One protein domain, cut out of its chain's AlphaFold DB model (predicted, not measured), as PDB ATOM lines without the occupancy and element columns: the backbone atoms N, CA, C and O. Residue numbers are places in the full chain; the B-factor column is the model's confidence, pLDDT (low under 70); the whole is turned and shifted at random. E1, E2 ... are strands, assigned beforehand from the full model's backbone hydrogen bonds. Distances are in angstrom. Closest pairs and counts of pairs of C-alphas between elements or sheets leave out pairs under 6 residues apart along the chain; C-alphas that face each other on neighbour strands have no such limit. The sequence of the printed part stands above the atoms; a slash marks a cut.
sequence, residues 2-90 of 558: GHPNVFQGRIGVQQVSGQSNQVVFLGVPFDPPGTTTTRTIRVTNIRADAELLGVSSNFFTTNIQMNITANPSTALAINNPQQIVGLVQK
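AT A GLANCE: This is residues 2 to 90 of the 558 residues of an uncharacterized protein of Acidobacteria bacterium (UniProt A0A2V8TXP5). This is a loose model with little regular structure: a two-stranded hairpin, E1 and E2, with a long winding stretch of loops, residues 2 to 61, before it. Within that stretch, residues 10 to 11 pair briefly with residues 23 to 24, antiparallel. The printed part has 89 residues, with no named helix and two named strands, E1 then E2, antiparallel; the class is all strand, with 13 residues in named elements. The radius of gyration of the C-alphas is 15.8 A, and the spans are 47 by 35 by 25 A.

IN THESE COORDINATES: E1, residues 62 to 67, begins at C-alpha 62 (-36.791, 39.992, 26.144) and is 16.3 A long. E2, residues 82 to 88, is 17.4 A long and ends at C-alpha 88 (-32.470, 37.743, 28.113).

HOW THE PARTS SIT: E1 and E2 form a hairpin, their directions at 151 degrees. C-alphas 65 and 84 face each other at 4.5 A. N 64 and O 86 are within hydrogen-bond range at 2.8 A.

THE WHOLE: The C-alphas farthest apart, of Gly 2 and Ser 57, are 49.5 A apart. The link from E1 to E2 is long, 14 residues. The printed part has no cut. Mean pLDDT of the printed part is 80.7; residues 2 to 4 and 13 to 19 are under 70.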
ATOM      1  N   GLY A   2     -29.507   0.829  12.514       51.59
ATOM      2  CA  GLY A   2     -30.078   2.102  12.965       51.59
ATOM      3  C   GLY A   2     -29.524   3.259  12.136       51.59
ATOM      4  O   GLY A   2     -28.321   3.311  11.900       51.59
ATOM      5  N   HIS A   3     -30.391   4.151  11.662       59.16
ATOM      6  CA  HIS A   3     -29.959   5.389  11.016       59.16
ATOM      7  C   HIS A   3     -29.379   6.351  12.067       59.16
ATOM      8  O   HIS A   3     -29.892   6.378  13.191       59.16
ATOM      9  N   PRO A   4     -28.346   7.153  11.731       63.94
ATOM     10  CA  PRO A   4     -27.900   8.242  12.594       63.94
ATOM     11  C   PRO A   4     -29.084   9.145  12.959       63.94
ATOM     12  O   PRO A   4     -29.876   9.502  12.091       63.94
ATOM     13  N   ASN A   5     -29.220   9.500  14.236       73.12
ATOM     14  CA  ASN A   5     -30.331  10.308  14.752       73.12
ATOM     15  C   ASN A   5     -29.866  11.588  15.471       73.12
ATOM     16  O   ASN A   5     -30.678  12.267  16.099       73.12
ATOM     17  N   VAL A   6     -28.577  11.929  15.359       78.69
ATOM     18  CA  VAL A   6     -27.965  13.152  15.895       78.69
ATOM     19  C   VAL A   6     -27.096  13.780  14.819       78.69
ATOM     20  O   VAL A   6     -26.343  13.085  14.142       78.69
ATOM     21  N   PHE A   7     -27.202  15.098  14.664       81.62
ATOM     22  CA  PHE A   7     -26.525  15.842  13.607       81.62
ATOM     23  C   PHE A   7     -25.966  17.151  14.158       81.62
ATOM     24  O   PHE A   7     -26.618  17.827  14.954       81.62
ATOM     25  N   GLN A   8     -24.769  17.532  13.709       83.75
ATOM     26  CA  GLN A   8     -24.137  18.793  14.089       83.75
ATOM     27  C   GLN A   8     -24.541  19.915  13.121       83.75
ATOM     28  O   GLN A   8     -24.341  19.811  11.909       83.75
ATOM     29  N   GLY A   9     -25.077  21.008  13.666       84.94
ATOM     30  CA  GLY A   9     -25.363  22.226  12.908       84.94
ATOM     31  C   GLY A   9     -24.088  22.990  12.540       84.94
ATOM     32  O   GLY A   9     -23.086  22.939  13.254       84.94
ATOM     33  N   ARG A  10     -24.124  23.716  11.420       81.31
ATOM     34  CA  ARG A  10     -23.043  24.597  10.948       81.31
ATOM     35  C   ARG A  10     -23.524  26.041  10.876       81.31
ATOM     36  O   ARG A  10     -24.710  26.289  10.683       81.31
ATOM     37  N   ILE A  11     -22.605  26.992  11.009       79.38
ATOM     38  CA  ILE A  11     -22.920  28.420  10.882       79.38
ATOM     39  C   ILE A  11     -23.308  28.721   9.422       79.38
ATOM     40  O   ILE A  11     -22.573  28.357   8.502       79.38
ATOM     41  N   GLY A  12     -24.424  29.426   9.210       72.62
ATOM     42  CA  GLY A  12     -24.975  29.735   7.882       72.62
ATOM     43  C   GLY A  12     -24.060  30.567   6.971       72.62
ATOM     44  O   GLY A  12     -24.127  30.428   5.750       72.62
ATOM     45  N   VAL A  13     -23.123  31.348   7.531       63.75
ATOM     46  CA  VAL A  13     -22.148  32.146   6.751       63.75
ATOM     47  C   VAL A  13     -21.271  31.307   5.820       63.75
ATOM     48  O   VAL A  13     -20.774  31.830   4.828       63.75
ATOM     49  N   GLN A  14     -21.085  30.011   6.106       60.03
ATOM     50  CA  GLN A  14     -20.347  29.103   5.220       60.03
ATOM     51  C   GLN A  14     -21.104  28.785   3.920       60.03
ATOM     52  O   GLN A  14     -20.515  28.232   2.995       60.03
ATOM     53  N   GLN A  15     -22.398  29.108   3.846       57.69
ATOM     54  CA  GLN A  15     -23.280  28.793   2.719       57.69
ATOM     55  C   GLN A  15     -23.833  30.051   2.047       57.69
ATOM     56  O   GLN A  15     -23.978  30.068   0.827       57.69
ATOM     57  N   VAL A  16     -24.112  31.108   2.818       59.38
ATOM     58  CA  VAL A  16     -24.554  32.406   2.295       59.38
ATOM     59  C   VAL A  16     -23.757  33.520   2.967       59.38
ATOM     60  O   VAL A  16     -23.917  33.793   4.159       59.38
ATOM     61  N   SER A  17     -22.898  34.183   2.190       60.78
ATOM     62  CA  SER A  17     -22.121  35.331   2.667       60.78
ATOM     63  C   SER A  17     -23.057  36.397   3.252       60.78
ATOM     64  O   SER A  17     -23.976  36.855   2.575       60.78
ATOM     65  N   GLY A  18     -22.827  36.784   4.509       62.41
ATOM     66  CA  GLY A  18     -23.604  37.813   5.211       62.41
ATOM     67  C   GLY A  18     -24.748  37.316   6.109       62.41
ATOM     68  O   GLY A  18     -25.365  38.146   6.769       62.41
ATOM     69  N   GLN A  19     -25.024  36.005   6.195       68.75
ATOM     70  CA  GLN A  19     -26.050  35.458   7.106       68.75
ATOM     71  C   GLN A  19     -25.444  34.860   8.384       68.75
ATOM     72  O   GLN A  19     -25.161  33.665   8.471       68.75
ATOM     73  N   SER A  20     -25.236  35.699   9.399       71.19
ATOM     74  CA  SER A  20     -24.602  35.317  10.669       71.19
ATOM     75  C   SER A  20     -25.557  34.893  11.786       71.19
ATOM     76  O   SER A  20     -25.110  34.390  12.811       71.19
ATOM     77  N   ASN A  21     -26.866  35.028  11.590       80.62
ATOM     78  CA  ASN A  21     -27.909  34.641  12.545       80.62
ATOM     79  C   ASN A  21     -28.605  33.316  12.172       80.62
ATOM     80  O   ASN A  21     -29.761  33.101  12.532       80.62
ATOM     81  N   GLN A  22     -27.919  32.438  11.436       84.69
ATOM     82  CA  GLN A  22     -28.469  31.169  10.961       84.69
ATOM     83  C   GLN A  22     -27.569  29.988  11.339       84.69
ATOM     84  O   GLN A  22     -26.342  30.057  11.241       84.69
ATOM     85  N   VAL A  23     -28.204  28.875  11.714       86.81
ATOM     86  CA  VAL A  23     -27.585  27.551  11.828       86.81
ATOM     87  C   VAL A  23     -28.238  26.633  10.800       86.81
ATOM     88  O   VAL A  23     -29.462  26.615  10.679       86.81
ATOM     89  N   VAL A  24     -27.432  25.872  10.063       87.00
ATOM     90  CA  VAL A  24     -27.902  24.961   9.017       87.00
ATOM     91  C   VAL A  24     -27.459  23.537   9.314       87.00
ATOM     92  O   VAL A  24     -26.292  23.273   9.608       87.00
ATOM     93  N   PHE A  25     -28.404  22.610   9.197       86.31
ATOM     94  CA  PHE A  25     -28.175  21.175   9.298       86.31
ATOM     95  C   PHE A  25     -28.279  20.580   7.892       86.31
ATOM     96  O   PHE A  25     -29.333  20.645   7.261       86.31
ATOM     97  N   LEU A  26     -27.170  20.056   7.371       83.00
ATOM     98  CA  LEU A  26     -27.095  19.532   6.007       83.00
ATOM     99  C   LEU A  26     -27.308  18.024   5.976       83.00
ATOM    100  O   LEU A  26     -26.759  17.310   6.810       83.00
ATOM    101  N   GLY A  27     -28.037  17.553   4.961       82.19
ATOM    102  CA  GLY A  27     -28.154  16.125   4.666       82.19
ATOM    103  C   GLY A  27     -28.754  15.310   5.809       82.19
ATOM    104  O   GLY A  27     -28.391  14.151   5.965       82.19
ATOM    105  N   VAL A  28     -29.629  15.917   6.619       83.38
ATOM    106  CA  VAL A  28     -30.324  15.227   7.709       83.38
ATOM    107  C   VAL A  28     -31.370  14.291   7.094       83.38
ATOM    108  O   VAL A  28     -32.362  14.794   6.559       83.38
ATOM    109  N   PRO A  29     -31.184  12.956   7.128       82.00
ATOM    110  CA  PRO A  29     -32.237  12.030   6.748       82.00
ATOM    111  C   PRO A  29     -33.426  12.236   7.681       82.00
ATOM    112  O   PRO A  29     -33.279  12.300   8.903       82.00
ATOM    113  N   PHE A  30     -34.609  12.360   7.094       78.69
ATOM    114  CA  PHE A  30     -35.831  12.561   7.847       78.69
ATOM    115  C   PHE A  30     -36.918  11.640   7.317       78.69
ATOM    116  O   PHE A  30     -37.344  11.765   6.169       78.69
ATOM    117  N   ASP A  31     -37.389  10.751   8.186       78.56
ATOM    118  CA  ASP A  31     -38.533   9.902   7.896       78.56
ATOM    119  C   ASP A  31     -39.811  10.639   8.314       78.56
ATOM    120  O   ASP A  31     -40.006  10.881   9.517       78.56
ATOM    121  N   PRO A  32     -40.691  11.011   7.364       73.81
ATOM    122  CA  PRO A  32     -41.908  11.730   7.694       73.81
ATOM    123  C   PRO A  32     -42.760  10.921   8.679       73.81
ATOM    124  O   PRO A  32     -42.848   9.694   8.557       73.81
ATOM    125  N   PRO A  33     -43.394  11.574   9.672       77.94
ATOM    126  CA  PRO A  33     -44.370  10.884  10.497       77.94
ATOM    127  C   PRO A  33     -45.471  10.306   9.600       77.94
ATOM    128  O   PRO A  33     -45.966  10.985   8.700       77.94
ATOM    129  N   GLY A  34     -45.888   9.066   9.864       78.75
ATOM    130  CA  GLY A  34     -47.142   8.560   9.308       78.75
ATOM    131  C   GLY A  34     -48.318   9.438   9.756       78.75
ATOM    132  O   GLY A  34     -48.192  10.225  10.695       78.75
ATOM    133  N   THR A  35     -49.482   9.277   9.133       77.31
ATOM    134  CA  THR A  35     -50.653  10.167   9.299       77.31
ATOM    135  C   THR A  35     -51.222  10.262  10.721       77.31
ATOM    136  O   THR A  35     -52.026  11.149  10.992       77.31
ATOM    137  N   THR A  36     -50.820   9.373  11.633       82.25
ATOM    138  CA  THR A  36     -51.290   9.301  13.029       82.25
ATOM    139  C   THR A  36     -50.198   9.570  14.065       82.25
ATOM    140  O   THR A  36     -50.446   9.451  15.264       82.25
ATOM    141  N   THR A  37     -48.981   9.908  13.635       79.25
ATOM    142  CA  THR A  37     -47.819  10.055  14.526       79.25
ATOM    143  C   THR A  37     -47.209  11.443  14.414       79.25
ATOM    144  O   THR A  37     -47.371  12.117  13.405       79.25
ATOM    145  N   THR A  38     -46.465  11.862  15.435       78.19
ATOM    146  CA  THR A  38     -45.680  13.102  15.403       78.19
ATOM    147  C   THR A  38     -44.203  12.750  15.520       78.19
ATOM    148  O   THR A  38     -43.820  11.906  16.332       78.19
ATOM    149  N   ARG A  39     -43.358  13.402  14.717       78.38
ATOM    150  CA  ARG A  39     -41.903  13.400  14.904       78.38
ATOM    151  C   ARG A  39     -41.497  14.707  15.573       78.38
ATOM    152  O   ARG A  39     -41.857  15.778  15.094       78.38
ATOM    153  N   THR A  40     -40.737  14.611  16.659       78.31
ATOM    154  CA  THR A  40     -40.206  15.775  17.375       78.31
ATOM    155  C   THR A  40     -38.740  15.954  17.026       78.31
ATOM    156  O   THR A  40     -37.930  15.066  17.285       78.31
ATOM    157  N   ILE A  41     -38.395  17.118  16.481       79.19
ATOM    158  CA  ILE A  41     -37.007  17.535  16.285       79.19
ATOM    159  C   ILE A  41     -36.583  18.305  17.534       79.19
ATOM    160  O   ILE A  41     -37.259  19.247  17.942       79.19
ATOM    161  N   ARG A  42     -35.476  17.895  18.155       80.94
ATOM    162  CA  ARG A  42     -34.873  18.609  19.285       80.94
ATOM    163  C   ARG A  42     -33.581  19.258  18.818       80.94
ATOM    164  O   ARG A  42     -32.710  18.579  18.284       80.94
ATOM    165  N   VAL A  43     -33.469  20.562  19.037       82.88
ATOM    166  CA  VAL A  43     -32.263  21.341  18.756       82.88
ATOM    167  C   VAL A  43     -31.733  21.846  20.090       82.88
ATOM    168  O   VAL A  43     -32.495  22.386  20.888       82.88
ATOM    169  N   THR A  44     -30.447  21.637  20.347       83.88
ATOM    170  CA  THR A  44     -29.786  22.037  21.596       83.88
ATOM    171  C   THR A  44     -28.539  22.869  21.299       83.88
ATOM    172  O   THR A  44     -28.092  22.931  20.153       83.88
ATOM    173  N   ASN A  45     -27.993  23.520  22.329       84.56
ATOM    174  CA  ASN A  45     -26.779  24.343  22.280       84.56
ATOM    175  C   ASN A  45     -26.807  25.472  21.246       84.56
ATOM    176  O   ASN A  45     -25.783  25.834  20.660       84.56
ATOM    177  N   ILE A  46     -27.982  26.054  21.026       86.44
ATOM    178  CA  ILE A  46     -28.085  27.282  20.251       86.44
ATOM    179  C   ILE A  46     -27.503  28.421  21.081       86.44
ATOM    180  O   ILE A  46     -27.967  28.699  22.184       86.44
ATOM    181  N   ARG A  47     -26.496  29.095  20.526       84.44
ATOM    182  CA  ARG A  47     -25.899  30.303  21.099       84.44
ATOM    183  C   ARG A  47     -26.271  31.491  20.221       84.44
ATOM    184  O   ARG A  47     -26.153  31.411  19.000       84.44
ATOM    185  N   ALA A  48     -26.720  32.574  20.842       85.25
ATOM    186  CA  ALA A  48     -27.160  33.791  20.166       85.25
ATOM    187  C   ALA A  48     -26.513  35.023  20.811       85.25
ATOM    188  O   ALA A  48     -26.135  34.982  21.984       85.25
ATOM    189  N   ASP A  49     -26.398  36.116  20.052       84.50
ATOM    190  CA  ASP A  49     -25.974  37.412  20.591       84.50
ATOM    191  C   ASP A  49     -27.129  38.032  21.392       84.50
ATOM    192  O   ASP A  49     -28.004  38.707  20.848       84.50
ATOM    193  N   ALA A  50     -27.152  37.746  22.693       86.00
ATOM    194  CA  ALA A  50     -28.138  38.299  23.616       86.00
ATOM    195  C   ALA A  50     -27.910  39.792  23.906       86.00
ATOM    196  O   ALA A  50     -28.832  40.465  24.364       86.00
ATOM    197  N   GLU A  51     -26.711  40.325  23.646       83.81
ATOM    198  CA  GLU A  51     -26.417  41.732  23.910       83.81
ATOM    199  C   GLU A  51     -27.190  42.641  22.958       83.81
ATOM    200  O   GLU A  51     -27.789  43.612  23.416       83.81
ATOM    201  N   LEU A  52     -27.260  42.268  21.672       82.56
ATOM    202  CA  LEU A  52     -27.948  43.046  20.638       82.56
ATOM    203  C   LEU A  52     -29.426  43.302  20.975       82.56
ATOM    204  O   LEU A  52     -29.999  44.308  20.562       82.56
ATOM    205  N   LEU A  53     -30.046  42.376  21.706       85.81
ATOM    206  CA  LEU A  53     -31.452  42.447  22.098       85.81
ATOM    207  C   LEU A  53     -31.671  43.269  23.375       85.81
ATOM    208  O   LEU A  53     -32.768  43.784  23.588       85.81
ATOM    209  N   GLY A  54     -30.638  43.401  24.209       84.31
ATOM    210  CA  GLY A  54     -30.693  44.107  25.481       84.31
ATOM    211  C   GLY A  54     -31.522  43.401  26.560       84.31
ATOM    212  O   GLY A  54     -32.424  42.596  26.306       84.31
ATOM    213  N   VAL A  55     -31.219  43.732  27.815       85.62
ATOM    214  CA  VAL A  55     -32.045  43.330  28.959       85.62
ATOM    215  C   VAL A  55     -33.237  44.279  29.047       85.62
ATOM    216  O   VAL A  55     -33.065  45.497  29.002       85.62
ATOM    217  N   SER A  56     -34.441  43.730  29.190       84.50
ATOM    218  CA  SER A  56     -35.650  44.536  29.357       84.50
ATOM    219  C   SER A  56     -35.599  45.405  30.621       84.50
ATOM    220  O   SER A  56     -35.125  44.975  31.673       84.50
ATOM    221  N   SER A  57     -36.130  46.626  30.524       77.06
ATOM    222  CA  SER A  57     -36.309  47.556  31.646       77.06
ATOM    223  C   SER A  57     -37.720  47.516  32.250       77.06
ATOM    224  O   SER A  57     -38.046  48.346  33.098       77.06
ATOM    225  N   ASN A  58     -38.582  46.611  31.779       77.38
ATOM    226  CA  ASN A  58     -39.949  46.423  32.264       77.38
ATOM    227  C   ASN A  58     -40.110  45.037  32.927       77.38
ATOM    228  O   ASN A  58     -39.155  44.277  33.049       77.38
ATOM    229  N   PHE A  59     -41.325  44.703  33.367       75.25
ATOM    230  CA  PHE A  59     -41.616  43.428  34.041       75.25
ATOM    231  C   PHE A  59     -41.685  42.204  33.101       75.25
ATOM    232  O   PHE A  59     -42.023  41.112  33.552       75.25
ATOM    233  N   PHE A  60     -41.374  42.361  31.812       81.75
ATOM    234  CA  PHE A  60     -41.331  41.285  30.822       81.75
ATOM    235  C   PHE A  60     -39.892  41.024  30.379       81.75
ATOM    236  O   PHE A  60     -39.113  41.955  30.201       81.75
ATOM    237  N   THR A  61     -39.531  39.761  30.164       84.31
ATOM    238  CA  THR A  61     -38.215  39.384  29.635       84.31
ATOM    239  C   THR A  61     -38.170  39.535  28.116       84.31
ATOM    240  O   THR A  61     -39.119  39.184  27.413       84.31
ATOM    241  N   THR A  62     -37.048  40.028  27.589       91.31
ATOM    242  CA  THR A  62     -36.791  39.992  26.144       91.31
ATOM    243  C   THR A  62     -36.599  38.536  25.730       91.31
ATOM    244  O   THR A  62     -35.848  37.807  26.380       91.31
ATOM    245  N   ASN A  63     -37.270  38.090  24.671       90.88
ATOM    246  CA  ASN A  63     -37.149  36.722  24.178       90.88
ATOM    247  C   ASN A  63     -36.209  36.644  22.966       90.88
ATOM    248  O   ASN A  63     -36.111  37.562  22.157       90.88
ATOM    249  N   ILE A  64     -35.518  35.515  22.842       90.06
ATOM    250  CA  ILE A  64     -34.800  35.140  21.627       90.06
ATOM    251  C   ILE A  64     -35.703  34.170  20.878       90.06
ATOM    252  O   ILE A  64     -36.008  33.086  21.380       90.06
ATOM    253  N   GLN A  65     -36.153  34.566  19.691       91.06
ATOM    254  CA  GLN A  65     -36.998  33.741  18.835       91.06
ATOM    255  C   GLN A  65     -36.177  33.132  17.698       91.06
ATOM    256  O   GLN A  65     -35.396  33.815  17.039       91.06
ATOM    257  N   MET A  66     -36.381  31.841  17.455       90.31
ATOM    258  CA  MET A  66     -35.848  31.112  16.311       90.31
ATOM    259  C   MET A  66     -36.989  30.742  15.367       90.31
ATOM    260  O   MET A  66     -38.045  30.298  15.814       90.31
ATOM    261  N   ASN A  67     -36.748  30.864  14.061       90.94
ATOM    262  CA  ASN A  67     -37.624  30.321  13.029       90.94
ATOM    263  C   ASN A  67     -36.950  29.129  12.338       90.94
ATOM    264  O   ASN A  67     -35.811  29.240  11.881       90.94
ATOM    265  N   ILE A  68     -37.656  28.007  12.244       89.06
ATOM    266  CA  ILE A  68     -37.157  26.757  11.666       89.06
ATOM    267  C   ILE A  68     -37.801  26.554  10.294       89.06
ATOM    268  O   ILE A  68     -39.016  26.657  10.142       89.06
ATOM    269  N   THR A  69     -36.984  26.246   9.284       88.00
ATOM    270  CA  THR A  69     -37.442  25.976   7.912       88.00
ATOM    271  C   THR A  69     -36.658  24.818   7.296       88.00
ATOM    272  O   THR A  69     -35.512  24.573   7.673       88.00
ATOM    273  N   ALA A  70     -37.279  24.100   6.356       86.88
ATOM    274  CA  ALA A  70     -36.623  23.085   5.532       86.88
ATOM    275  C   ALA A  70     -36.260  23.660   4.152       86.88
ATOM    276  O   ALA A  70     -36.879  24.621   3.694       86.88
ATOM    277  N   ASN A  71     -35.271  23.070   3.478       82.75
ATOM    278  CA  ASN A  71     -34.929  23.404   2.096       82.75
ATOM    279  C   ASN A  71     -34.948  22.127   1.223       82.75
ATOM    280  O   ASN A  71     -34.192  21.205   1.534       82.75
ATOM    281  N   PRO A  72     -35.779  22.063   0.159       81.88
ATOM    282  CA  PRO A  72     -36.795  23.058  -0.204       81.88
ATOM    283  C   PRO A  72     -37.909  23.126   0.858       81.88
ATOM    284  O   PRO A  72     -38.166  22.150   1.556       81.88
ATOM    285  N   SER A  73     -38.579  24.272   1.001       76.56
ATOM    286  CA  SER A  73     -39.576  24.505   2.069       76.56
ATOM    287  C   SER A  73     -40.803  23.594   2.000       76.56
ATOM    288  O   SER A  73     -41.511  23.436   2.990       76.56
ATOM    289  N   THR A  74     -41.031  22.951   0.855       78.25
ATOM    290  CA  THR A  74     -42.081  21.946   0.643       78.25
ATOM    291  C   THR A  74     -41.650  20.525   1.008       78.25
ATOM    292  O   THR A  74     -42.501  19.642   1.059       78.25
ATOM    293  N   ALA A  75     -40.359  20.282   1.269       76.31
ATOM    294  CA  ALA A  75     -39.850  18.947   1.588       76.31
ATOM    295  C   ALA A  75     -40.335  18.437   2.953       76.31
ATOM    296  O   ALA A  75     -40.459  17.229   3.144       76.31
ATOM    297  N   LEU A  76     -40.605  19.342   3.899       80.38
ATOM    298  CA  LEU A  76     -41.049  18.996   5.245       80.38
ATOM    299  C   LEU A  76     -41.982  20.073   5.805       80.38
ATOM    300  O   LEU A  76     -41.564  21.207   6.036       80.38
ATOM    301  N   ALA A  77     -43.235  19.704   6.076       81.25
ATOM    302  CA  ALA A  77     -44.169  20.567   6.791       81.25
ATOM    303  C   ALA A  77     -43.806  20.611   8.285       81.25
ATOM    304  O   ALA A  77     -43.845  19.588   8.970       81.25
ATOM    305  N   ILE A  78     -43.467  21.798   8.792       83.56
ATOM    306  CA  ILE A  78     -43.112  22.016  10.199       83.56
ATOM    307  C   ILE A  78     -44.301  22.659  10.906       83.56
ATOM    308  O   ILE A  78     -44.673  23.796  10.617       83.56
ATOM    309  N   ASN A  79     -44.898  21.928  11.846       82.06
ATOM    310  CA  ASN A  79     -45.884  22.493  12.759       82.06
ATOM    311  C   ASN A  79     -45.151  23.336  13.819       82.06
ATOM    312  O   ASN A  79     -44.168  22.872  14.391       82.06
ATOM    313  N   ASN A  80     -45.622  24.562  14.060       82.50
ATOM    314  CA  ASN A  80     -45.026  25.533  14.982       82.50
ATOM    315  C   ASN A  80     -43.557  25.908  14.650       82.50
ATOM    316  O   ASN A  80     -42.650  25.645  15.442       82.50
ATOM    317  N   PRO A  81     -43.282  26.520  13.481       88.12
ATOM    318  CA  PRO A  81     -41.912  26.819  13.047       88.12
ATOM    319  C   PRO A  81     -41.217  27.906  13.883       88.12
ATOM    320  O   PRO A  81     -39.995  28.010  13.834       88.12
ATOM    321  N   GLN A  82     -41.965  28.696  14.659       92.75
ATOM    322  CA  GLN A  82     -41.419  29.721  15.549       92.75
ATOM    323  C   GLN A  82     -41.299  29.185  16.978       92.75
ATOM    324  O   GLN A  82     -42.285  28.760  17.573       92.75
ATOM    325  N   GLN A  83     -40.093  29.231  17.540       89.75
ATOM    326  CA  GLN A  83     -39.794  28.772  18.897       89.75
ATOM    327  C   GLN A  83     -39.102  29.879  19.693       89.75
ATOM    328  O   GLN A  83     -38.214  30.559  19.179       89.75
ATOM    329  N   ILE A  84     -39.471  30.044  20.965       90.06
ATOM    330  CA  ILE A  84     -38.686  30.850  21.908       90.06
ATOM    331  C   ILE A  84     -37.546  29.965  22.413       90.06
ATOM    332  O   ILE A  84     -37.791  28.930  23.024       90.06
ATOM    333  N   VAL A  85     -36.306  30.368  22.138       88.31
ATOM    334  CA  VAL A  85     -35.093  29.583  22.433       88.31
ATOM    335  C   VAL A  85     -34.243  30.181  23.552       88.31
ATOM    336  O   VAL A  85     -33.241  29.593  23.944       88.31
ATOM    337  N   GLY A  86     -34.637  31.336  24.086       88.88
ATOM    338  CA  GLY A  86     -33.965  31.957  25.220       88.88
ATOM    339  C   GLY A  86     -34.719  33.165  25.752       88.88
ATOM    340  O   GLY A  86     -35.549  33.756  25.058       88.88
ATOM    341  N   LEU A  87     -34.407  33.532  26.991       90.44
ATOM    342  CA  LEU A  87     -34.841  34.767  27.631       90.44
ATOM    343  C   LEU A  87     -33.589  35.556  28.016       90.44
ATOM    344  O   LEU A  87     -32.631  34.979  28.525       90.44
ATOM    345  N   VAL A  88     -33.590  36.862  27.769       91.12
ATOM    346  CA  VAL A  88     -32.470  37.743  28.113       91.12
ATOM    347  C   VAL A  88     -32.731  38.362  29.480       91.12
ATOM    348  O   VAL A  88     -33.736  39.046  29.694       91.12
ATOM    349  N   GLN A  89     -31.812  38.118  30.408       90.12
ATOM    350  CA  GLN A  89     -31.839  38.636  31.773       90.12
ATOM    351  C   GLN A  89     -30.453  39.150  32.168       90.12
ATOM    352  O   GLN A  89     -29.437  38.796  31.568       90.12
ATOM    353  N   LYS A  90     -30.402  40.001  33.194       89.94
ATOM    354  CA  LYS A  90     -29.136  40.475  33.753       89.94
ATOM    355  C   LYS A  90     -28.457  39.317  34.487       89.94
ATOM    356  O   LYS A  90     -28.988  38.868  35.488       89.94
TER     357      LYS A  90